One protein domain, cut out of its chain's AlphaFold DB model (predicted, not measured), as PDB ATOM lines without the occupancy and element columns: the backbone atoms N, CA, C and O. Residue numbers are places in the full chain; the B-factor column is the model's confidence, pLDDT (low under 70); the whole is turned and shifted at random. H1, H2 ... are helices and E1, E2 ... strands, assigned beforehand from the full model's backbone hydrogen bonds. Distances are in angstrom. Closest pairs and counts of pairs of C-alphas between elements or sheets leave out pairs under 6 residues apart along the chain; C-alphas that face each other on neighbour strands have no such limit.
ATOM      1  N   ARG A  98      32.591   1.600  37.037       92.88
ATOM      2  CA  ARG A  98      31.575   1.140  38.011       92.88
ATOM      3  C   ARG A  98      30.508   2.192  38.291       92.88
ATOM      4  O   ARG A  98      29.322   1.866  38.309       92.88
ATOM      5  N   GLU A  99      30.904   3.451  38.469       93.00
ATOM      6  CA  GLU A  99      29.954   4.546  38.676       93.00
ATOM      7  C   GLU A  99      29.098   4.776  37.425       93.00
ATOM      8  O   GLU A  99      27.873   4.880  37.524       93.00
ATOM      9  N   ILE A 100      29.728   4.821  36.243       94.00
ATOM     10  CA  ILE A 100      29.033   5.009  34.963       94.00
ATOM     11  C   ILE A 100      28.046   3.860  34.729       94.00
ATOM     12  O   ILE A 100      26.875   4.114  34.429       94.00
ATOM     13  N   PHE A 101      28.486   2.615  34.931       96.06
ATOM     14  CA  PHE A 101      27.631   1.434  34.876       96.06
ATOM     15  C   PHE A 101      26.439   1.579  35.815       96.06
ATOM     16  O   PHE A 101      25.296   1.466  35.375       96.06
ATOM     17  N   PHE A 102      26.683   1.863  37.097       95.69
ATOM     18  CA  PHE A 102      25.617   1.858  38.088       95.69
ATOM     19  C   PHE A 102      24.599   2.974  37.838       95.69
ATOM     20  O   PHE A 102      23.397   2.732  37.934       95.69
ATOM     21  N   ARG A 103      25.039   4.163  37.398       95.06
ATOM     22  CA  ARG A 103      24.142   5.254  36.968       95.06
ATOM     23  C   ARG A 103      23.205   4.825  35.838       95.06
ATOM     24  O   ARG A 103      22.021   5.152  35.879       95.06
ATOM     25  N   GLN A 104      23.712   4.091  34.848       96.12
ATOM     26  CA  GLN A 104      22.916   3.609  33.713       96.12
ATOM     27  C   GLN A 104      22.023   2.414  34.091       96.12
ATOM     28  O   GLN A 104      20.888   2.308  33.626       96.12
ATOM     29  N   ALA A 105      22.516   1.528  34.956       96.50
ATOM     30  CA  ALA A 105      21.842   0.301  35.363       96.50
ATOM     31  C   ALA A 105      20.755   0.518  36.429       96.50
ATOM     32  O   ALA A 105      19.770  -0.221  36.444       96.50
ATOM     33  N   ARG A 106      20.898   1.520  37.311       94.88
ATOM     34  CA  ARG A 106      20.050   1.719  38.505       94.88
ATOM     35  C   ARG A 106      18.557   1.663  38.191       94.88
ATOM     36  O   ARG A 106      17.827   0.931  38.854       94.88
ATOM     37  N   GLY A 107      18.108   2.370  37.152       95.19
ATOM     38  CA  GLY A 107      16.692   2.415  36.760       95.19
ATOM     39  C   GLY A 107      16.098   1.048  36.396       95.19
ATOM     40  O   GLY A 107      14.905   0.829  36.588       95.19
ATOM     41  N   LEU A 108      16.927   0.102  35.944       96.44
ATOM     42  CA  LEU A 108      16.516  -1.271  35.634       96.44
ATOM     43  C   LEU A 108      16.329  -2.138  36.889       96.44
ATOM     44  O   LEU A 108      15.709  -3.197  36.813       96.44
ATOM     45  N   LEU A 109      16.880  -1.706  38.027       95.81
ATOM     46  CA  LEU A 109      16.926  -2.461  39.281       95.81
ATOM     47  C   LEU A 109      15.950  -1.933  40.340       95.81
ATOM     48  O   LEU A 109      15.714  -2.629  41.327       95.81
ATOM     49  N   VAL A 110      15.389  -0.729  40.165       92.94
ATOM     50  CA  VAL A 110      14.466  -0.085  41.128       92.94
ATOM     51  C   VAL A 110      13.262  -0.971  41.439       92.94
ATOM     52  O   VAL A 110      12.905  -1.150  42.609       92.94
ATOM     53  N   GLU A 111      12.668  -1.546  40.394       90.19
ATOM     54  CA  GLU A 111      11.496  -2.408  40.489       90.19
ATOM     55  C   GLU A 111      11.858  -3.881  40.318       90.19
ATOM     56  O   GLU A 111      12.781  -4.255  39.592       90.19
ATOM     57  N   ILE A 112      11.098  -4.749  40.987       86.38
ATOM     58  CA  ILE A 112      11.256  -6.194  40.827       86.38
ATOM     59  C   ILE A 112      10.657  -6.589  39.477       86.38
ATOM     60  O   ILE A 112       9.439  -6.660  39.309       86.38
ATOM     61  N   ALA A 113      11.525  -6.886  38.514       87.94
ATOM     62  CA  ALA A 113      11.106  -7.306  37.187       87.94
ATOM     63  C   ALA A 113      10.354  -8.650  37.208       87.94
ATOM     64  O   ALA A 113      10.704  -9.599  37.935       87.94
ATOM     65  N   LYS A 114       9.347  -8.764  36.333       90.94
ATOM     66  CA  LYS A 114       8.634 -10.026  36.085       90.94
ATOM     67  C   LYS A 114       9.591 -11.050  35.475       90.94
ATOM     68  O   LYS A 114      10.483 -10.688  34.712       90.94
ATOM     69  N   LYS A 115       9.371 -12.346  35.736       89.25
ATOM     70  CA  LYS A 115      10.257 -13.435  35.267       89.25
ATOM     71  C   LYS A 115      10.566 -13.360  33.761       89.25
ATOM     72  O   LYS A 115      11.709 -13.550  33.368       89.25
ATOM     73  N   VAL A 116       9.566 -13.019  32.945       90.31
ATOM     74  CA  VAL A 116       9.690 -12.892  31.480       90.31
ATOM     75  C   VAL A 116      10.645 -11.763  31.065       90.31
ATOM     76  O   VAL A 116      11.335 -11.875  30.056       90.31
ATOM     77  N   GLU A 117      10.731 -10.689  31.851       94.44
ATOM     78  CA  GLU A 117      11.544  -9.507  31.537       94.44
ATOM     79  C   GLU A 117      12.978  -9.615  32.061       94.44
ATOM     80  O   GLU A 117      13.872  -8.965  31.518       94.44
ATOM     81  N   ARG A 118      13.220 -10.458  33.076       95.12
ATOM     82  CA  ARG A 118      14.543 -10.599  33.707       95.12
ATOM     83  C   ARG A 118      15.626 -10.953  32.705       95.12
ATOM     84  O   ARG A 118      16.678 -10.335  32.727       95.12
ATOM     85  N   LYS A 119      15.366 -11.879  31.778       94.81
ATOM     86  CA  LYS A 119      16.360 -12.238  30.756       94.81
ATOM     87  C   LYS A 119      16.744 -11.027  29.899       94.81
ATOM     88  O   LYS A 119      17.923 -10.782  29.688       94.81
ATOM     89  N   ARG A 120      15.763 -10.227  29.465       96.56
ATOM     90  CA  ARG A 120      16.010  -9.007  28.678       96.56
ATOM     91  C   ARG A 120      16.824  -7.983  29.473       96.56
ATOM     92  O   ARG A 120      17.771  -7.426  28.934       96.56
ATOM     93  N   ILE A 121      16.467  -7.743  30.736       97.94
ATOM     94  CA  ILE A 121      17.181  -6.792  31.602       97.94
ATOM     95  C   ILE A 121      18.603  -7.281  31.897       97.94
ATOM     96  O   ILE A 121      19.533  -6.487  31.864       97.94
ATOM     97  N   GLN A 122      18.798  -8.582  32.112       97.62
ATOM     98  CA  GLN A 122      20.121  -9.176  32.301       97.62
ATOM     99  C   GLN A 122      21.040  -8.900  31.103       97.62
ATOM    100  O   GLN A 122      22.168  -8.461  31.297       97.62
ATOM    101  N   GLU A 123      20.557  -9.097  29.871       97.69
ATOM    102  CA  GLU A 123      21.338  -8.766  28.669       97.69
ATOM    103  C   GLU A 123      21.630  -7.264  28.563       97.69
ATOM    104  O   GLU A 123      22.716  -6.878  28.134       97.69
ATOM    105  N   GLN A 124      20.697  -6.403  28.987       98.12
ATOM    106  CA  GLN A 124      20.939  -4.959  29.052       98.12
ATOM    107  C   GLN A 124      22.040  -4.612  30.057       98.12
ATOM    108  O   GLN A 124      22.933  -3.846  29.712       98.12
ATOM    109  N   LEU A 125      22.023  -5.199  31.257       98.38
ATOM    110  CA  LEU A 125      23.072  -4.997  32.262       98.38
ATOM    111  C   LEU A 125      24.439  -5.440  31.732       98.38
ATOM    112  O   LEU A 125      25.399  -4.688  31.834       98.38
ATOM    113  N   ILE A 126      24.516  -6.616  31.106       97.56
ATOM    114  CA  ILE A 126      25.758  -7.109  30.493       97.56
ATOM    115  C   ILE A 126      26.237  -6.155  29.392       97.56
ATOM    116  O   ILE A 126      27.407  -5.796  29.363       97.56
ATOM    117  N   THR A 127      25.329  -5.682  28.534       97.56
ATOM    118  CA  THR A 127      25.663  -4.732  27.462       97.56
ATOM    119  C   THR A 127      26.208  -3.415  28.019       97.56
ATOM    120  O   THR A 127      27.193  -2.900  27.497       97.56
ATOM    121  N   ILE A 128      25.596  -2.878  29.082       97.88
ATOM    122  CA  ILE A 128      26.070  -1.666  29.766       97.88
ATOM    123  C   ILE A 128      27.450  -1.911  30.385       97.88
ATOM    124  O   ILE A 128      28.334  -1.081  30.233       97.88
ATOM    125  N   ALA A 129      27.657  -3.044  31.063       96.25
ATOM    126  CA  ALA A 129      28.947  -3.368  31.672       96.25
ATOM    127  C   ALA A 129      30.060  -3.443  30.622       96.25
ATOM    128  O   ALA A 129      31.077  -2.768  30.754       96.25
ATOM    129  N   THR A 130      29.838  -4.189  29.541       94.88
ATOM    130  CA  THR A 130      30.817  -4.312  28.460       94.88
ATOM    131  C   THR A 130      31.077  -2.975  27.763       94.88
ATOM    132  O   THR A 130      32.223  -2.691  27.432       94.88
ATOM    133  N   SER A 131      30.063  -2.120  27.573       95.25
ATOM    134  CA  SER A 131      30.255  -0.821  26.910       95.25
ATOM    135  C   SER A 131      31.091   0.168  27.723       95.25
ATOM    136  O   SER A 131      31.706   1.058  27.138       95.25
ATOM    137  N   VAL A 132      31.140   0.008  29.049       94.25
ATOM    138  CA  VAL A 132      32.011   0.796  29.929       94.25
ATOM    139  C   VAL A 132      33.326   0.087  30.264       94.25
ATOM    140  O   VAL A 132      34.109   0.633  31.030       94.25
ATOM    141  N   GLY A 133      33.578  -1.109  29.721       91.31
ATOM    142  CA  GLY A 133      34.810  -1.871  29.961       91.31
ATOM    143  C   GLY A 133      34.833  -2.716  31.240       91.31
ATOM    144  O   GLY A 133      35.891  -3.222  31.599       91.31
ATOM    145  N   LEU A 134      33.697  -2.916  31.918       90.81
ATOM    146  CA  LEU A 134      33.634  -3.796  33.087       90.81
ATOM    147  C   LEU A 134      33.687  -5.273  32.689       90.81
ATOM    148  O   LEU A 134      32.989  -5.724  31.774       90.81
ATOM    149  N   ALA A 135      34.457  -6.043  33.456       90.38
ATOM    150  CA  ALA A 135      34.470  -7.494  33.369       90.38
ATOM    151  C   ALA A 135      33.116  -8.093  33.788       90.38
ATOM    152  O   ALA A 135      32.401  -7.551  34.635       90.38
ATOM    153  N   LEU A 136      32.771  -9.255  33.226       94.31
ATOM    154  CA  LEU A 136      31.494  -9.913  33.529       94.31
ATOM    155  C   LEU A 136      31.415 -10.461  34.963       94.31
ATOM    156  O   LEU A 136      30.318 -10.644  35.493       94.31
ATOM    157  N   ASN A 137      32.567 -10.674  35.593       93.06
ATOM    158  CA  ASN A 137      32.700 -11.085  36.984       93.06
ATOM    159  C   ASN A 137      32.935  -9.902  37.946       93.06
ATOM    160  O   ASN A 137      33.206 -10.144  39.126       93.06
ATOM    161  N   ASP A 138      32.838  -8.646  37.487       93.44
ATOM    162  CA  ASP A 138      32.970  -7.490  38.379       93.44
ATOM    163  C   ASP A 138      31.829  -7.487  39.419       93.44
ATOM    164  O   ASP A 138      30.663  -7.705  39.046       93.44
ATOM    165  N   PRO A 139      32.108  -7.223  40.714       95.19
ATOM    166  CA  PRO A 139      31.098  -7.341  41.754       95.19
ATOM    167  C   PRO A 139      29.885  -6.426  41.529       95.19
ATOM    168  O   PRO A 139      28.768  -6.832  41.853       95.19
ATOM    169  N   ILE A 140      30.044  -5.239  40.914       96.50
ATOM    170  CA  ILE A 140      28.901  -4.338  40.666       96.50
ATOM    171  C   ILE A 140      27.884  -4.968  39.706       96.50
ATOM    172  O   ILE A 140      26.671  -4.871  39.919       96.50
ATOM    173  N   LEU A 141      28.362  -5.652  38.661       97.44
ATOM    174  CA  LEU A 141      27.512  -6.323  37.681       97.44
ATOM    175  C   LEU A 141      26.902  -7.583  38.286       97.44
ATOM    176  O   LEU A 141      25.693  -7.800  38.172       97.44
ATOM    177  N   VAL A 142      27.722  -8.396  38.953       98.00
ATOM    178  CA  VAL A 142      27.281  -9.649  39.567       98.00
ATOM    179  C   VAL A 142      26.186  -9.388  40.603       98.00
ATOM    180  O   VAL A 142      25.137 -10.038  40.562       98.00
ATOM    181  N   PHE A 143      26.357  -8.385  41.469       98.19
ATOM    182  CA  PHE A 143      25.337  -7.998  42.445       98.19
ATOM    183  C   PHE A 143      24.105  -7.369  41.784       98.19
ATOM    184  O   PHE A 143      22.985  -7.604  42.238       98.19
ATOM    185  N   SER A 144      24.260  -6.645  40.670       98.25
ATOM    186  CA  SER A 144      23.120  -6.112  39.907       98.25
ATOM    187  C   SER A 144      22.258  -7.235  39.326       98.25
ATOM    188  O   SER A 144      21.029  -7.210  39.428       98.25
ATOM    189  N   ILE A 145      22.891  -8.271  38.776       98.25
ATOM    190  CA  ILE A 145      22.206  -9.464  38.270       98.25
ATOM    191  C   ILE A 145      21.584 -10.272  39.424       98.25
ATOM    192  O   ILE A 145      20.461 -10.763  39.299       98.25
ATOM    193  N   ALA A 146      22.248 -10.370  40.577       97.94
ATOM    194  CA  ALA A 146      21.678 -10.988  41.776       97.94
ATOM    195  C   ALA A 146      20.418 -10.252  42.268       97.94
ATOM    196  O   ALA A 146      19.395 -10.878  42.553       97.94
ATOM    197  N   CYS A 147      20.459  -8.919  42.295       96.94
ATOM    198  CA  CYS A 147      19.338  -8.048  42.643       96.94
ATOM    199  C   CYS A 147      18.141  -8.236  41.689       96.94
ATOM    200  O   CYS A 147      16.983  -8.291  42.130       96.94
ATOM    201  N   LEU A 148      18.406  -8.402  40.386       97.62
ATOM    202  CA  LEU A 148      17.402  -8.737  39.370       97.62
ATOM    203  C   LEU A 148      16.753 -10.110  39.617       97.62
ATOM    204  O   LEU A 148      15.547 -10.283  39.420       97.62
ATOM    205  N   HIS A 149      17.542 -11.076  40.092       96.94
ATOM    206  CA  HIS A 149      17.109 -12.436  40.419       96.94
ATOM    207  C   HIS A 149      16.793 -12.625  41.908       96.94
ATOM    208  O   HIS A 149      17.010 -13.703  42.451       96.94
ATOM    209  N   GLN A 150      16.202 -11.610  42.546       94.81
ATOM    210  CA  GLN A 150      15.592 -11.698  43.885       94.81
ATOM    211  C   GLN A 150      16.563 -12.072  45.018       94.81
ATOM    212  O   GLN A 150      16.190 -12.764  45.965       94.81
ATOM    213  N   ASN A 151      17.815 -11.627  44.933       96.94
ATOM    214  CA  ASN A 151      18.695 -11.618  46.093       96.94
ATOM    215  C   ASN A 151      18.526 -10.302  46.861       96.94
ATOM    216  O   ASN A 151      19.062  -9.269  46.457       96.94
ATOM    217  N   ASP A 152      17.764 -10.349  47.955       96.31
ATOM    218  CA  ASP A 152      17.484  -9.166  48.776       96.31
ATOM    219  C   ASP A 152      18.756  -8.599  49.420       96.31
ATOM    220  O   ASP A 152      18.912  -7.388  49.468       96.31
ATOM    221  N   CYS A 153      19.731  -9.437  49.786       96.81
ATOM    222  CA  CYS A 153      21.003  -8.977  50.353       96.81
ATOM    223  C   CYS A 153      21.817  -8.156  49.337       96.81
ATOM    224  O   CYS A 153      22.353  -7.103  49.667       96.81
ATOM    225  N   ALA A 154      21.859  -8.587  48.070       97.12
ATOM    226  CA  ALA A 154      22.486  -7.803  47.002       97.12
ATOM    227  C   ALA A 154      21.732  -6.489  46.732       97.12
ATOM    228  O   ALA A 154      22.338  -5.470  46.405       97.12
ATOM    229  N   ARG A 155      20.402  -6.494  46.879       96.44
ATOM    230  CA  ARG A 155      19.577  -5.284  46.779       96.44
ATOM    231  C   ARG A 155      19.823  -4.327  47.946       96.44
ATOM    232  O   ARG A 155      19.845  -3.124  47.703       96.44
ATOM    233  N   ASP A 156      20.030  -4.847  49.152       95.56
ATOM    234  CA  ASP A 156      20.365  -4.073  50.349       95.56
ATOM    235  C   ASP A 156      21.753  -3.441  50.248       95.56
ATOM    236  O   ASP A 156      21.926  -2.333  50.731       95.56
ATOM    237  N   VAL A 157      22.704  -4.088  49.569       95.75
ATOM    238  CA  VAL A 157      24.022  -3.509  49.255       95.75
ATOM    239  C   VAL A 157      23.919  -2.429  48.178       95.75
ATOM    240  O   VAL A 157      24.396  -1.313  48.349       95.75
ATOM    241  N   LEU A 158      23.255  -2.724  47.056       96.19
ATOM    242  CA  LEU A 158      23.200  -1.783  45.933       96.19
ATOM    243  C   LEU A 158      22.236  -0.617  46.151       96.19
ATOM    244  O   LEU A 158      22.360   0.401  45.477       96.19
ATOM    245  N   LYS A 159      21.235  -0.777  47.022       95.31
ATOM    246  CA  LYS A 159      20.208   0.226  47.351       95.31
ATOM    247  C   LYS A 159      19.721   0.982  46.103       95.31
ATOM    248  O   LYS A 159      19.732   2.206  46.095       95.31
ATOM    249  N   PRO A 160      19.231   0.313  45.036       94.50
ATOM    250  CA  PRO A 160      18.938   0.972  43.755       94.50
ATOM    251  C   PRO A 160      17.854   2.060  43.838       94.50
ATOM    252  O   PRO A 160      17.652   2.805  42.885       94.50
ATOM    253  N   ARG A 161      17.133   2.163  44.960       93.88
ATOM    254  CA  ARG A 161      16.164   3.231  45.236       93.88
ATOM    255  C   ARG A 161      16.792   4.467  45.880       93.88
ATOM    256  O   ARG A 161      16.216   5.534  45.736       93.88
ATOM    257  N   ASP A 162      17.945   4.337  46.526       90.62
ATOM    258  CA  ASP A 162      18.656   5.437  47.176       90.62
ATOM    259  C   ASP A 162      19.370   6.313  46.141       90.62
ATOM    260  O   ASP A 162      19.931   5.817  45.163       90.62
ATOM    261  N   ASP A 163      19.327   7.626  46.350       84.38
ATOM    262  CA  ASP A 163      19.977   8.606  45.484       84.38
ATOM    263  C   ASP A 163      21.492   8.646  45.676       84.38
ATOM    264  O   ASP A 163      22.219   9.048  44.760       84.38
ATOM    265  N   SER A 164      21.982   8.167  46.823       88.38
ATOM    266  CA  SER A 164      23.410   8.057  47.095       88.38
ATOM    267  C   SER A 164      24.029   6.821  46.437       88.38
ATOM    268  O   SER A 164      24.043   5.722  46.988       88.38
ATOM    269  N   ILE A 165      24.632   7.017  45.263       90.25
ATOM    270  CA  ILE A 165      25.475   6.003  44.603       90.25
ATOM    271  C   ILE A 165      26.734   5.696  45.429       90.25
ATOM    272  O   ILE A 165      27.287   4.603  45.337       90.25
ATOM    273  N   PHE A 166      27.170   6.651  46.254       89.44
ATOM    274  CA  PHE A 166      28.402   6.559  47.029       89.44
ATOM    275  C   PHE A 166      28.423   5.328  47.941       89.44
ATOM    276  O   PHE A 166      29.388   4.570  47.913       89.44
ATOM    277  N   ASN A 167      27.335   5.089  48.677       89.62
ATOM    278  CA  ASN A 167      27.238   3.960  49.603       89.62
ATOM    279  C   ASN A 167      27.321   2.618  48.864       89.62
ATOM    280  O   ASN A 167      28.131   1.769  49.217       89.62
ATOM    281  N   ALA A 168      26.553   2.470  47.778       92.88
ATOM    282  CA  ALA A 168      26.553   1.251  46.973       92.88
ATOM    283  C   ALA A 168      27.939   0.944  46.384       92.88
ATOM    284  O   ALA A 168      28.374  -0.205  46.380       92.88
ATOM    285  N   LEU A 169      28.647   1.969  45.893       93.06
ATOM    286  CA  LEU A 169      30.003   1.793  45.376       93.06
ATOM    287  C   LEU A 169      30.997   1.449  46.484       93.06
ATOM    288  O   LEU A 169      31.831   0.578  46.269       93.06
ATOM    289  N   ASN A 170      30.901   2.068  47.661       90.69
ATOM    290  CA  ASN A 170      31.761   1.732  48.794       90.69
ATOM    291  C   ASN A 170      31.571   0.285  49.263       90.69
ATOM    292  O   ASN A 170      32.563  -0.426  49.425       90.69
ATOM    293  N   ASP A 171      30.325  -0.173  49.395       93.06
ATOM    294  CA  ASP A 171      30.011  -1.556  49.775       93.06
ATOM    295  C   ASP A 171      30.527  -2.566  48.732       93.06
ATOM    296  O   ASP A 171      30.950  -3.675  49.058       93.06
ATOM    297  N   VAL A 172      30.534  -2.183  47.455       93.69
ATOM    298  CA  VAL A 172      31.096  -2.987  46.360       93.69
ATOM    299  C   VAL A 172      32.627  -2.956  46.371       93.69
ATOM    300  O   VAL A 172      33.270  -3.992  46.194       93.69
ATOM    301  N   HIS A 173      33.236  -1.795  46.609       90.94
ATOM    302  CA  HIS A 173      34.689  -1.631  46.684       90.94
ATOM    303  C   HIS A 173      35.304  -2.324  47.888       90.94
ATOM    304  O   HIS A 173      36.439  -2.789  47.802       90.94
ATOM    305  N   LEU A 174      34.541  -2.495  48.964       91.12
ATOM    306  CA  LEU A 174      34.933  -3.321  50.095       91.12
ATOM    307  C   LEU A 174      35.438  -4.707  49.666       91.12
ATOM    308  O   LEU A 174      36.413  -5.196  50.229       91.12
ATOM    309  N   VAL A 175      34.832  -5.325  48.646       91.12
ATOM    310  CA  VAL A 175      35.301  -6.612  48.108       91.12
ATOM    311  C   VAL A 175      36.759  -6.499  47.642       91.12
ATOM    312  O   VAL A 175      37.592  -7.336  47.978       91.12
ATOM    313  N   SER A 176      37.099  -5.423  46.929       87.50
ATOM    314  CA  SER A 176      38.474  -5.161  46.481       87.50
ATOM    315  C   SER A 176      39.408  -4.856  47.663       87.50
ATOM    316  O   SER A 176      40.521  -5.375  47.708       87.50
ATOM    317  N   ARG A 177      38.943  -4.103  48.671       89.12
ATOM    318  CA  ARG A 177      39.719  -3.800  49.891       89.12
ATOM    319  C   ARG A 177      40.076  -5.059  50.679       89.12
ATOM    320  O   ARG A 177      41.221  -5.216  51.090       89.12
ATOM    321  N   ILE A 178      39.119  -5.973  50.861       90.19
ATOM    322  CA  ILE A 178      39.350  -7.260  51.535       90.19
ATOM    323  C   ILE A 178      40.434  -8.042  50.792       90.19
ATOM    324  O   ILE A 178      41.388  -8.512  51.407       90.19
ATOM    325  N   SER A 179      40.324  -8.122  49.465       88.12
ATOM    326  CA  SER A 179      41.316  -8.773  48.609       88.12
ATOM    327  C   SER A 179      42.716  -8.157  48.759       88.12
ATOM    328  O   SER A 179      43.686  -8.900  48.910       88.12
ATOM    329  N   ALA A 180      42.832  -6.828  48.797       86.81
ATOM    330  CA  ALA A 180      44.109  -6.140  48.991       86.81
ATOM    331  C   ALA A 180      44.742  -6.451  50.356       86.81
ATOM    332  O   ALA A 180      45.925  -6.786  50.433       86.81
ATOM    333  N   VAL A 181      43.947  -6.423  51.429       89.69
ATOM    334  CA  VAL A 181      44.415  -6.776  52.780       89.69
ATOM    335  C   VAL A 181      44.872  -8.237  52.838       89.69
ATOM    336  O   VAL A 181      45.939  -8.529  53.383       89.69
ATOM    337  N   MET A 182      44.109  -9.151  52.231       89.69
ATOM    338  CA  MET A 182      44.494 -10.560  52.114       89.69
ATOM    339  C   MET A 182      45.807 -10.727  51.346       89.69
ATOM    340  O   MET A 182      46.658 -11.504  51.766       89.69
ATOM    341  N   ALA A 183      45.989  -9.996  50.243       88.12
ATOM    342  CA  ALA A 183      47.187 -10.062  49.410       88.12
ATOM    343  C   ALA A 183      48.447  -9.736  50.195       88.12
ATOM    344  O   ALA A 183      49.405 -10.510  50.193       88.12
ATOM    345  N   VAL A 184      48.417  -8.611  50.902       86.31
ATOM    346  CA  VAL A 184      49.544  -8.154  51.708       86.31
ATOM    347  C   VAL A 184      49.822  -9.126  52.849       86.31
ATOM    348  O   VAL A 184      50.972  -9.507  53.062       86.31
ATOM    349  N   GLY A 185      48.782  -9.559  53.564       87.62
ATOM    350  CA  GLY A 185      48.957 -10.480  54.682       87.62
ATOM    351  C   GLY A 185      49.509 -11.839  54.238       87.62
ATOM    352  O   GLY A 185      50.475 -12.314  54.824       87.62
ATOM    353  N   LEU A 186      48.982 -12.427  53.159       88.12
ATOM    354  CA  LEU A 186      49.456 -13.715  52.632       88.12
ATOM    355  C   LEU A 186      50.845 -13.642  51.996       88.12
ATOM    356  O   LEU A 186      51.577 -14.630  52.023       88.12
ATOM    357  N   ALA A 187      51.229 -12.489  51.438       85.38
ATOM    358  CA  ALA A 187      52.596 -12.260  50.977       85.38
ATOM    359  C   ALA A 187      53.601 -12.275  52.141       85.38
ATOM    360  O   ALA A 187      54.768 -12.619  51.943       85.38
ATOM    361  N   HIS A 188      53.153 -11.916  53.346       83.56
ATOM    362  CA  HIS A 188      53.963 -11.971  54.555       83.56
ATOM    363  C   HIS A 188      53.955 -13.359  55.207       83.56
ATOM    364  O   HIS A 188      55.016 -13.900  55.522       83.56
ATOM    365  N   ASP A 189      52.768 -13.933  55.396       87.31
ATOM    366  CA  ASP A 189      52.571 -15.241  56.007       87.31
ATOM    367  C   ASP A 189      51.393 -15.966  55.343       87.31
ATOM    368  O   ASP A 189      50.218 -15.661  55.560       87.31
ATOM    369  N   SER A 190      51.726 -16.981  54.545       89.12
ATOM    370  CA  SER A 190      50.754 -17.799  53.821       89.12
ATOM    371  C   SER A 190      49.856 -18.648  54.725       89.12
ATOM    372  O   SER A 190      48.916 -19.250  54.220       89.12
ATOM    373  N   SER A 191      50.160 -18.760  56.024       90.50
ATOM    374  CA  SER A 191      49.355 -19.521  56.989       90.50
ATOM    375  C   SER A 191      48.226 -18.707  57.629       90.50
ATOM    376  O   SER A 191      47.424 -19.254  58.388       90.50
ATOM    377  N   LEU A 192      48.142 -17.406  57.330       89.31
ATOM    378  CA  LEU A 192      47.100 -16.541  57.868       89.31
ATOM    379  C   LEU A 192      45.719 -16.896  57.305       89.31
ATOM    380  O   LEU A 192      45.506 -16.969  56.096       89.31
ATOM    381  N   SER A 193      44.748 -17.019  58.208       91.00
ATOM    382  CA  SER A 193      43.327 -17.074  57.870       91.00
ATOM    383  C   SER A 193      42.699 -15.692  58.007       91.00
ATOM    384  O   SER A 193      42.871 -15.036  59.036       91.00
ATOM    385  N   PHE A 194      41.910 -15.284  57.018       90.00
ATOM    386  CA  PHE A 194      41.248 -13.981  57.007       90.00
ATOM    387  C   PHE A 194      39.758 -14.129  57.289       90.00
ATOM    388  O   PHE A 194      39.105 -15.070  56.832       90.00
ATOM    389  N   GLY A 195      39.225 -13.162  58.027       90.62
ATOM    390  CA  GLY A 195      37.800 -13.001  58.254       90.62
ATOM    391  C   GLY A 195      37.432 -11.531  58.153       90.62
ATOM    392  O   GLY A 195      38.210 -10.659  58.536       90.62
ATOM    393  N   PHE A 196      36.238 -11.266  57.637       91.06
ATOM    394  CA  PHE A 196      35.653  -9.934  57.615       91.06
ATOM    395  C   PHE A 196      34.390  -9.916  58.473       91.06
ATOM    396  O   PHE A 196      33.578 -10.845  58.426       91.06
ATOM    397  N   LEU A 197      34.225  -8.854  59.258       89.94
ATOM    398  CA  LEU A 197      33.087  -8.679  60.148       89.94
ATOM    399  C   LEU A 197      32.493  -7.286  59.949       89.94
ATOM    400  O   LEU A 197      33.194  -6.288  60.065       89.94
ATOM    401  N   THR A 198      31.191  -7.232  59.671       90.88
ATOM    402  CA  THR A 198      30.439  -5.985  59.485       90.88
ATOM    403  C   THR A 198      29.098  -6.036  60.207       90.88
ATOM    404  O   THR A 198      28.478  -7.100  60.331       90.88
ATOM    405  N   GLY A 199      28.657  -4.873  60.691       87.06
ATOM    406  CA  GLY A 199      27.315  -4.657  61.229       87.06
ATOM    407  C   GLY A 199      26.227  -4.575  60.156       87.06
ATOM    408  O   GLY A 199      25.055  -4.755  60.488       87.06
ATOM    409  N   ASP A 200      26.597  -4.348  58.893       89.94
ATOM    410  CA  ASP A 200      25.656  -4.357  57.777       89.94
ATOM    411  C   ASP A 200      25.273  -5.804  57.430       89.94
ATOM    412  O   ASP A 200      26.078  -6.607  56.951       89.94
ATOM    413  N   ILE A 201      24.017  -6.156  57.713       88.62
ATOM    414  CA  ILE A 201      23.492  -7.507  57.494       88.62
ATOM    415  C   ILE A 201      23.439  -7.835  55.998       88.62
ATOM    416  O   ILE A 201      23.771  -8.959  55.627       88.62
ATOM    417  N   GLY A 202      23.051  -6.886  55.143       91.50
ATOM    418  CA  GLY A 202      22.961  -7.105  53.699       91.50
ATOM    419  C   GLY A 202      24.335  -7.414  53.110       91.50
ATOM    420  O   GLY A 202      24.504  -8.411  52.404       91.50
ATOM    421  N   LEU A 203      25.333  -6.619  53.497       92.81
ATOM    422  CA  LEU A 203      26.719  -6.797  53.081       92.81
ATOM    423  C   LEU A 203      27.320  -8.101  53.606       92.81
ATOM    424  O   LEU A 203      27.917  -8.864  52.847       92.81
ATOM    425  N   ARG A 204      27.108  -8.416  54.889       92.25
ATOM    426  CA  ARG A 204      27.549  -9.693  55.461       92.25
ATOM    427  C   ARG A 204      26.951 -10.873  54.701       92.25
ATOM    428  O   ARG A 204      27.673 -11.785  54.320       92.25
ATOM    429  N   GLU A 205      25.642 -10.879  54.466       93.75
ATOM    430  CA  GLU A 205      25.001 -12.017  53.810       93.75
ATOM    431  C   GLU A 205      25.389 -12.140  52.332       93.75
ATOM    432  O   GLU A 205      25.541 -13.265  51.853       93.75
ATOM    433  N   VAL A 206      25.601 -11.034  51.602       95.75
ATOM    434  CA  VAL A 206      26.029 -11.125  50.197       95.75
ATOM    435  C   VAL A 206      27.458 -11.659  50.071       95.75
ATOM    436  O   VAL A 206      27.729 -12.482  49.195       95.75
ATOM    437  N   LEU A 207      28.361 -11.272  50.980       95.12
ATOM    438  CA  LEU A 207      29.760 -11.710  50.964       95.12
ATOM    439  C   LEU A 207      29.919 -13.221  51.189       95.12
ATOM    440  O   LEU A 207      30.913 -13.797  50.762       95.12
ATOM    441  N   ARG A 208      28.922 -13.903  51.771       95.19
ATOM    442  CA  ARG A 208      28.915 -15.376  51.903       95.19
ATOM    443  C   ARG A 208      28.870 -16.100  50.558       95.19
ATOM    444  O   ARG A 208      29.198 -17.281  50.493       95.19
ATOM    445  N   PHE A 209      28.435 -15.413  49.503       96.44
ATOM    446  CA  PHE A 209      28.420 -15.941  48.142       96.44
ATOM    447  C   PHE A 209      29.695 -15.608  47.364       96.44
ATOM    448  O   PHE A 209      29.791 -16.018  46.211       96.44
ATOM    449  N   VAL A 210      30.643 -14.880  47.961       95.44
ATOM    450  CA  VAL A 210      31.905 -14.481  47.333       95.44
ATOM    451  C   VAL A 210      33.032 -15.339  47.895       95.44
ATOM    452  O   VAL A 210      33.285 -15.353  49.098       95.44
ATOM    453  N   GLN A 211      33.727 -16.051  47.016       93.94
ATOM    454  CA  GLN A 211      34.945 -16.771  47.347       93.94
ATOM    455  C   GLN A 211      36.143 -16.027  46.764       93.94
ATOM    456  O   GLN A 211      36.247 -15.837  45.552       93.94
ATOM    457  N   PHE A 212      37.061 -15.649  47.646       91.00
ATOM    458  CA  PHE A 212      38.329 -15.040  47.281       91.00
ATOM    459  C   PHE A 212      39.328 -16.147  46.941       91.00
ATOM    460  O   PHE A 212      39.572 -17.050  47.744       91.00
ATOM    461  N   GLY A 213      39.877 -16.100  45.732       89.69
ATOM    462  CA  GLY A 213      41.033 -16.895  45.344       89.69
ATOM    463  C   GLY A 213      42.301 -16.407  46.043       89.69
ATOM    464  O   GLY A 213      42.288 -15.423  46.782       89.69
ATOM    465  N   THR A 214      43.419 -17.088  45.794       88.88
ATOM    466  CA  THR A 214      44.711 -16.645  46.323       88.88
ATOM    467  C   THR A 214      45.121 -15.341  45.637       88.88
ATOM    468  O   THR A 214      45.332 -15.350  44.418       88.88
ATOM    469  N   PRO A 215      45.243 -14.234  46.384       88.06
ATOM    470  CA  PRO A 215      45.707 -12.982  45.824       88.06
ATOM    471  C   PRO A 215      47.153 -13.090  45.324       88.06
ATOM    472  O   PRO A 215      47.965 -13.841  45.866       88.06
ATOM    473  N   LYS A 216      47.491 -12.304  44.305       85.94
ATOM    474  CA  LYS A 216      48.846 -12.126  43.776       85.94
ATOM    475  C   LYS A 216      49.155 -10.640  43.709       85.94
ATOM    476  O   LYS A 216      48.263  -9.853  43.420       85.94
ATOM    477  N   ILE A 217      50.407 -10.274  43.939       85.06
ATOM    478  CA  ILE A 217      50.889  -8.899  43.791       85.06
ATOM    479  C   ILE A 217      51.880  -8.900  42.626       85.06
ATOM    480  O   ILE A 217      52.809  -9.713  42.627       85.06
ATOM    481  N   SER A 218      51.666  -8.064  41.612       84.75
ATOM    482  CA  SER A 218      52.628  -7.863  40.517       84.75
ATOM    483  C   SER A 218      53.819  -7.008  40.938       84.75
ATOM    484  O   SER A 218      53.858  -6.433  42.024       84.75
ATOM    485  N   GLU A 219      54.811  -6.909  40.052       83.12
ATOM    486  CA  GLU A 219      56.026  -6.114  40.272       83.12
ATOM    487  C   GLU A 219      55.758  -4.611  40.457       83.12
ATOM    488  O   GLU A 219      56.514  -3.935  41.154       83.12
ATOM    489  N   ASP A 220      54.686  -4.085  39.862       80.88
ATOM    490  CA  ASP A 220      54.230  -2.696  40.016       80.88
ATOM    491  C   ASP A 220      53.348  -2.471  41.258       80.88
ATOM    492  O   ASP A 220      52.998  -1.332  41.581       80.88
ATOM    493  N   GLY A 221      53.034  -3.541  41.992       78.81
ATOM    494  CA  GLY A 221      52.222  -3.499  43.196       78.81
ATOM    495  C   GLY A 221      50.721  -3.698  42.980       78.81
ATOM    496  O   GLY A 221      49.968  -3.652  43.950       78.81
ATOM    497  N   THR A 222      50.256  -3.949  41.754       78.62
ATOM    498  CA  THR A 222      48.838  -4.253  41.530       78.62
ATOM    499  C   THR A 222      48.443  -5.576  42.188       78.62
ATOM    500  O   THR A 222      49.132  -6.594  42.080       78.62
ATOM    501  N   VAL A 223      47.306  -5.563  42.888       80.50
ATOM    502  CA  VAL A 223      46.740  -6.754  43.521       80.50
ATOM    503  C   VAL A 223      45.758  -7.432  42.574       80.50
ATOM    504  O   VAL A 223      44.739  -6.869  42.186       80.50
ATOM    505  N   PHE A 224      46.019  -8.700  42.283       82.06
ATOM    506  CA  PHE A 224      45.129  -9.574  41.535       82.06
ATOM    507  C   PHE A 224      44.487 -10.573  42.465       82.06
ATOM    508  O   PHE A 224      45.177 -11.312  43.157       82.06
ATOM    509  N   THR A 225      43.163 -10.651  42.464       86.31
ATOM    510  CA  THR A 225      42.445 -11.725  43.148       86.31
ATOM    511  C   THR A 225      41.339 -12.239  42.257       86.31
ATOM    512  O   THR A 225      40.510 -11.478  41.766       86.31
ATOM    513  N   GLU A 226      41.333 -13.550  42.048       90.00
ATOM    514  CA  GLU A 226      40.217 -14.220  41.397       90.00
ATOM    515  C   GLU A 226      39.022 -14.206  42.356       90.00
ATOM    516  O   GLU A 226      39.126 -14.704  43.476       90.00
ATOM    517  N   LEU A 227      37.892 -13.646  41.930       91.38
ATOM    518  CA  LEU A 227      36.633 -13.752  42.663       91.38
ATOM    519  C   LEU A 227      35.764 -14.819  42.009       91.38
ATOM    520  O   LEU A 227      35.559 -14.799  40.795       91.38
ATOM    521  N   LYS A 228      35.239 -15.733  42.825       94.38
ATOM    522  CA  LYS A 228      34.246 -16.730  42.413       94.38
ATOM    523  C   LYS A 228      32.946 -16.475  43.137       94.38
ATOM    524  O   LYS A 228      32.954 -16.083  44.306       94.38
ATOM    525  N   TYR A 229      31.839 -16.734  42.459       95.88
ATOM    526  CA  TYR A 229      30.519 -16.475  43.013       95.88
ATOM    527  C   TYR A 229      29.709 -17.761  43.082       95.88
ATOM    528  O   TYR A 229      29.657 -18.548  42.140       95.88
ATOM    529  N   SER A 230      29.048 -17.987  44.212       96.69
ATOM    530  CA  SER A 230      28.136 -19.120  44.346       96.69
ATOM    531  C   SER A 230      26.912 -18.942  43.442       96.69
ATOM    532  O   SER A 230      26.318 -17.864  43.381       96.69
ATOM    533  N   ALA A 231      26.478 -20.026  42.796       96.94
ATOM    534  CA  ALA A 231      25.265 -20.056  41.980       96.94
ATOM    535  C   ALA A 231      24.010 -19.677  42.796       96.94
ATOM    536  O   ALA A 231      23.060 -19.098  42.260       96.94
ATOM    537  N   ASP A 232      24.023 -19.920  44.114       96.94
ATOM    538  CA  ASP A 232      22.940 -19.562  45.039       96.94
ATOM    539  C   ASP A 232      22.745 -18.054  45.225       96.94
ATOM    540  O   ASP A 232      21.739 -17.619  45.797       96.94
ATOM    541  N   LEU A 233      23.658 -17.245  44.686       96.94
ATOM    542  CA  LEU A 233      23.475 -15.809  44.592       96.94
ATOM    543  C   LEU A 233      22.223 -15.454  43.758       96.94
ATOM    544  O   LEU A 233      21.557 -14.469  44.072       96.94
ATOM    545  N   TYR A 234      21.829 -16.267  42.766       96.75
ATOM    546  CA  TYR A 234      20.716 -15.984  41.839       96.75
ATOM    547  C   TYR A 234      19.412 -16.710  42.223       96.75
ATOM    548  O   TYR A 234      18.879 -17.546  41.487       96.75
ATOM    549  N   ARG A 235      18.869 -16.387  43.400       93.88
ATOM    550  CA  ARG A 235      17.773 -17.134  44.054       93.88
ATOM    551  C   ARG A 235      16.490 -17.287  43.224       93.88
ATOM    552  O   ARG A 235      15.800 -18.295  43.350       93.88
ATOM    553  N   GLY A 236      16.186 -16.328  42.357       93.25
ATOM    554  CA  GLY A 236      15.000 -16.315  41.497       93.25
ATOM    555  C   GLY A 236      15.065 -17.229  40.266       93.25
ATOM    556  O   GLY A 236      14.092 -17.265  39.506       93.25
ATOM    557  N   LEU A 237      16.183 -17.931  40.051       95.56
ATOM    558  CA  LEU A 237      16.408 -18.875  38.951       95.56
ATOM    559  C   LEU A 237      16.352 -20.336  39.422       95.56
ATOM    560  O   LEU A 237      16.614 -20.622  40.594       95.56
ATOM    561  N   GLY A 238      16.036 -21.257  38.503       96.00
ATOM    562  CA  GLY A 238      16.191 -22.701  38.731       96.00
ATOM    563  C   GLY A 238      17.666 -23.120  38.765       96.00
ATOM    564  O   GLY A 238      18.515 -22.403  38.249       96.00
ATOM    565  N   GLN A 239      17.981 -24.276  39.359       96.19
ATOM    566  CA  GLN A 239      19.369 -24.723  39.574       96.19
ATOM    567  C   GLN A 239      20.218 -24.704  38.289       96.19
ATOM    568  O   GLN A 239      21.276 -24.081  38.274       96.19
ATOM    569  N   ASP A 240      19.721 -25.290  37.197       96.94
ATOM    570  CA  ASP A 240      20.443 -25.329  35.916       96.94
ATOM    571  C   ASP A 240      20.675 -23.925  35.332       96.94
ATOM    572  O   ASP A 240      21.734 -23.628  34.779       96.94
ATOM    573  N   GLU A 241      19.695 -23.028  35.485       96.44
ATOM    574  CA  GLU A 241      19.800 -21.636  35.038       96.44
ATOM    575  C   GLU A 241      20.839 -20.860  35.863       96.44
ATOM    576  O   GLU A 241      21.554 -20.027  35.304       96.44
ATOM    577  N   ARG A 242      20.944 -21.140  37.172       96.38
ATOM    578  CA  ARG A 242      21.944 -20.522  38.056       96.38
ATOM    579  C   ARG A 242      23.358 -20.914  37.651       96.38
ATOM    580  O   ARG A 242      24.205 -20.036  37.530       96.38
ATOM    581  N   GLU A 243      23.600 -22.201  37.406       96.06
ATOM    582  CA  GLU A 243      24.916 -22.694  36.985       96.06
ATOM    583  C   GLU A 243      25.306 -22.163  35.604       96.06
ATOM    584  O   GLU A 243      26.432 -21.710  35.403       96.06
ATOM    585  N   LEU A 244      24.363 -22.141  34.654       95.88
ATOM    586  CA  LEU A 244      24.603 -21.566  33.331       95.88
ATOM    587  C   LEU A 244      24.988 -20.082  33.426       95.88
ATOM    588  O   LEU A 244      25.927 -19.641  32.763       95.88
ATOM    589  N   LEU A 245      24.264 -19.314  34.245       95.94
ATOM    590  CA  LEU A 245      24.536 -17.895  34.448       95.94
ATOM    591  C   LEU A 245      25.876 -17.668  35.153       95.94
ATOM    592  O   LEU A 245      26.662 -16.856  34.676       95.94
ATOM    593  N   LYS A 246      26.153 -18.404  36.234       95.81
ATOM    594  CA  LYS A 246      27.438 -18.365  36.944       95.81
ATOM    595  C   LYS A 246      28.591 -18.610  35.976       95.81
ATOM    596  O   LYS A 246      29.467 -17.765  35.853       95.81
ATOM    597  N   ASN A 247      28.543 -19.717  35.235       94.69
ATOM    598  CA  ASN A 247      29.595 -20.069  34.287       94.69
ATOM    599  C   ASN A 247      29.781 -18.976  33.239       94.69
ATOM    600  O   ASN A 247      30.910 -18.610  32.956       94.69
ATOM    601  N   ARG A 248      28.692 -18.402  32.711       94.94
ATOM    602  CA  ARG A 248      28.765 -17.296  31.750       94.94
ATOM    603  C   ARG A 248      29.469 -16.058  32.314       94.94
ATOM    604  O   ARG A 248      30.195 -15.412  31.568       94.94
ATOM    605  N   LEU A 249      29.215 -15.700  33.572       93.88
ATOM    606  CA  LEU A 249      29.809 -14.515  34.204       93.88
ATOM    607  C   LEU A 249      31.259 -14.752  34.639       93.88
ATOM    608  O   LEU A 249      32.037 -13.807  34.671       93.88
ATOM    609  N   GLU A 250      31.626 -16.000  34.929       90.69
ATOM    610  CA  GLU A 250      32.990 -16.411  35.285       90.69
ATOM    611  C   GLU A 250      33.863 -16.756  34.069       90.69
ATOM    612  O   GLU A 250      35.054 -17.025  34.239       90.69
ATOM    613  N   LEU A 251      33.313 -16.757  32.847       80.38
ATOM    614  CA  LEU A 251      34.135 -16.925  31.654       80.38
ATOM    615  C   LEU A 251      35.167 -15.790  31.613       80.38
ATOM    616  O   LEU A 251      34.769 -14.622  31.667       80.38
TER     617      LEU A 251
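Overview. This is residues 98 to 251 of the 349 residues of an uncharacterized protein of Paraburkholderia fungorum (UniProt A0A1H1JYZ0). Three helices, H1, H2 and H3, form a small up-and-down bundle, each running against the one before it, and the long helix H5 packs on H1 and H3 by one end and runs outward. H4 packs on H3 and H6 on H4, while a two-stranded antiparallel hairpin, E1 and E2, has H5 near E1 and H7 near E2. There are 154 printed residues, with seven named helices and two named strands in the order H1 H2 H3 H4 H5 H6 E1 E2 H7, mostly helix. The whole is compact, with a radius of gyration of the C-alphas of 15.7 A and spans of 50 by 35 by 32 A.

Arrangement. E1, residues 210 to 212, and E2, residues 227 to 229, are antiparallel; N 211 and O 228 are within hydrogen-bond range at 2.8 A. H5, residues 165 to 188, kinks by 29 degrees near residue 173. H3, residues 139 to 148, is the hub, and H5 touches it with residues 169 to 175 alone, closest at C-alphas 140 and 172, 6.3 A. Hairpins with H3 are made by H2, residues 115 to 131, closest C-alphas 122 and 145, 6.3 A, and by H4, residues 152 to 158, closest 147 and 155, 5.0 A. H1, residues 98 to 109, forms a hairpin with H2, closest C-alphas 101 and 129, 5.9 A. H6, residues 201 to 207, touches H4, closest C-alphas 153 and 202, 4.3 A. H7, residues 239 to 250, is close to but not clearly touching H3. O i to N i+4 pairs are within range throughout H3, H4, H6 and H7, and in 5 of 8, 11 of 13 and 18 of 20 for H1, H2 and H5.

Along the chain. H1 begins at C-alpha 98 (31.575, 1.140, 38.011); H7 ends at C-alpha 250 (32.990, -16.411, 35.285). H5 is 35.1 A long, H2 25.1 A.

Size, cuts and confidence. C-alphas 116 and 188, the two farthest apart, are 49.9 A apart. The printed part has no cut; links H5 to H6 and E1 to E2 are long. No printed residue is under 70 in pLDDT.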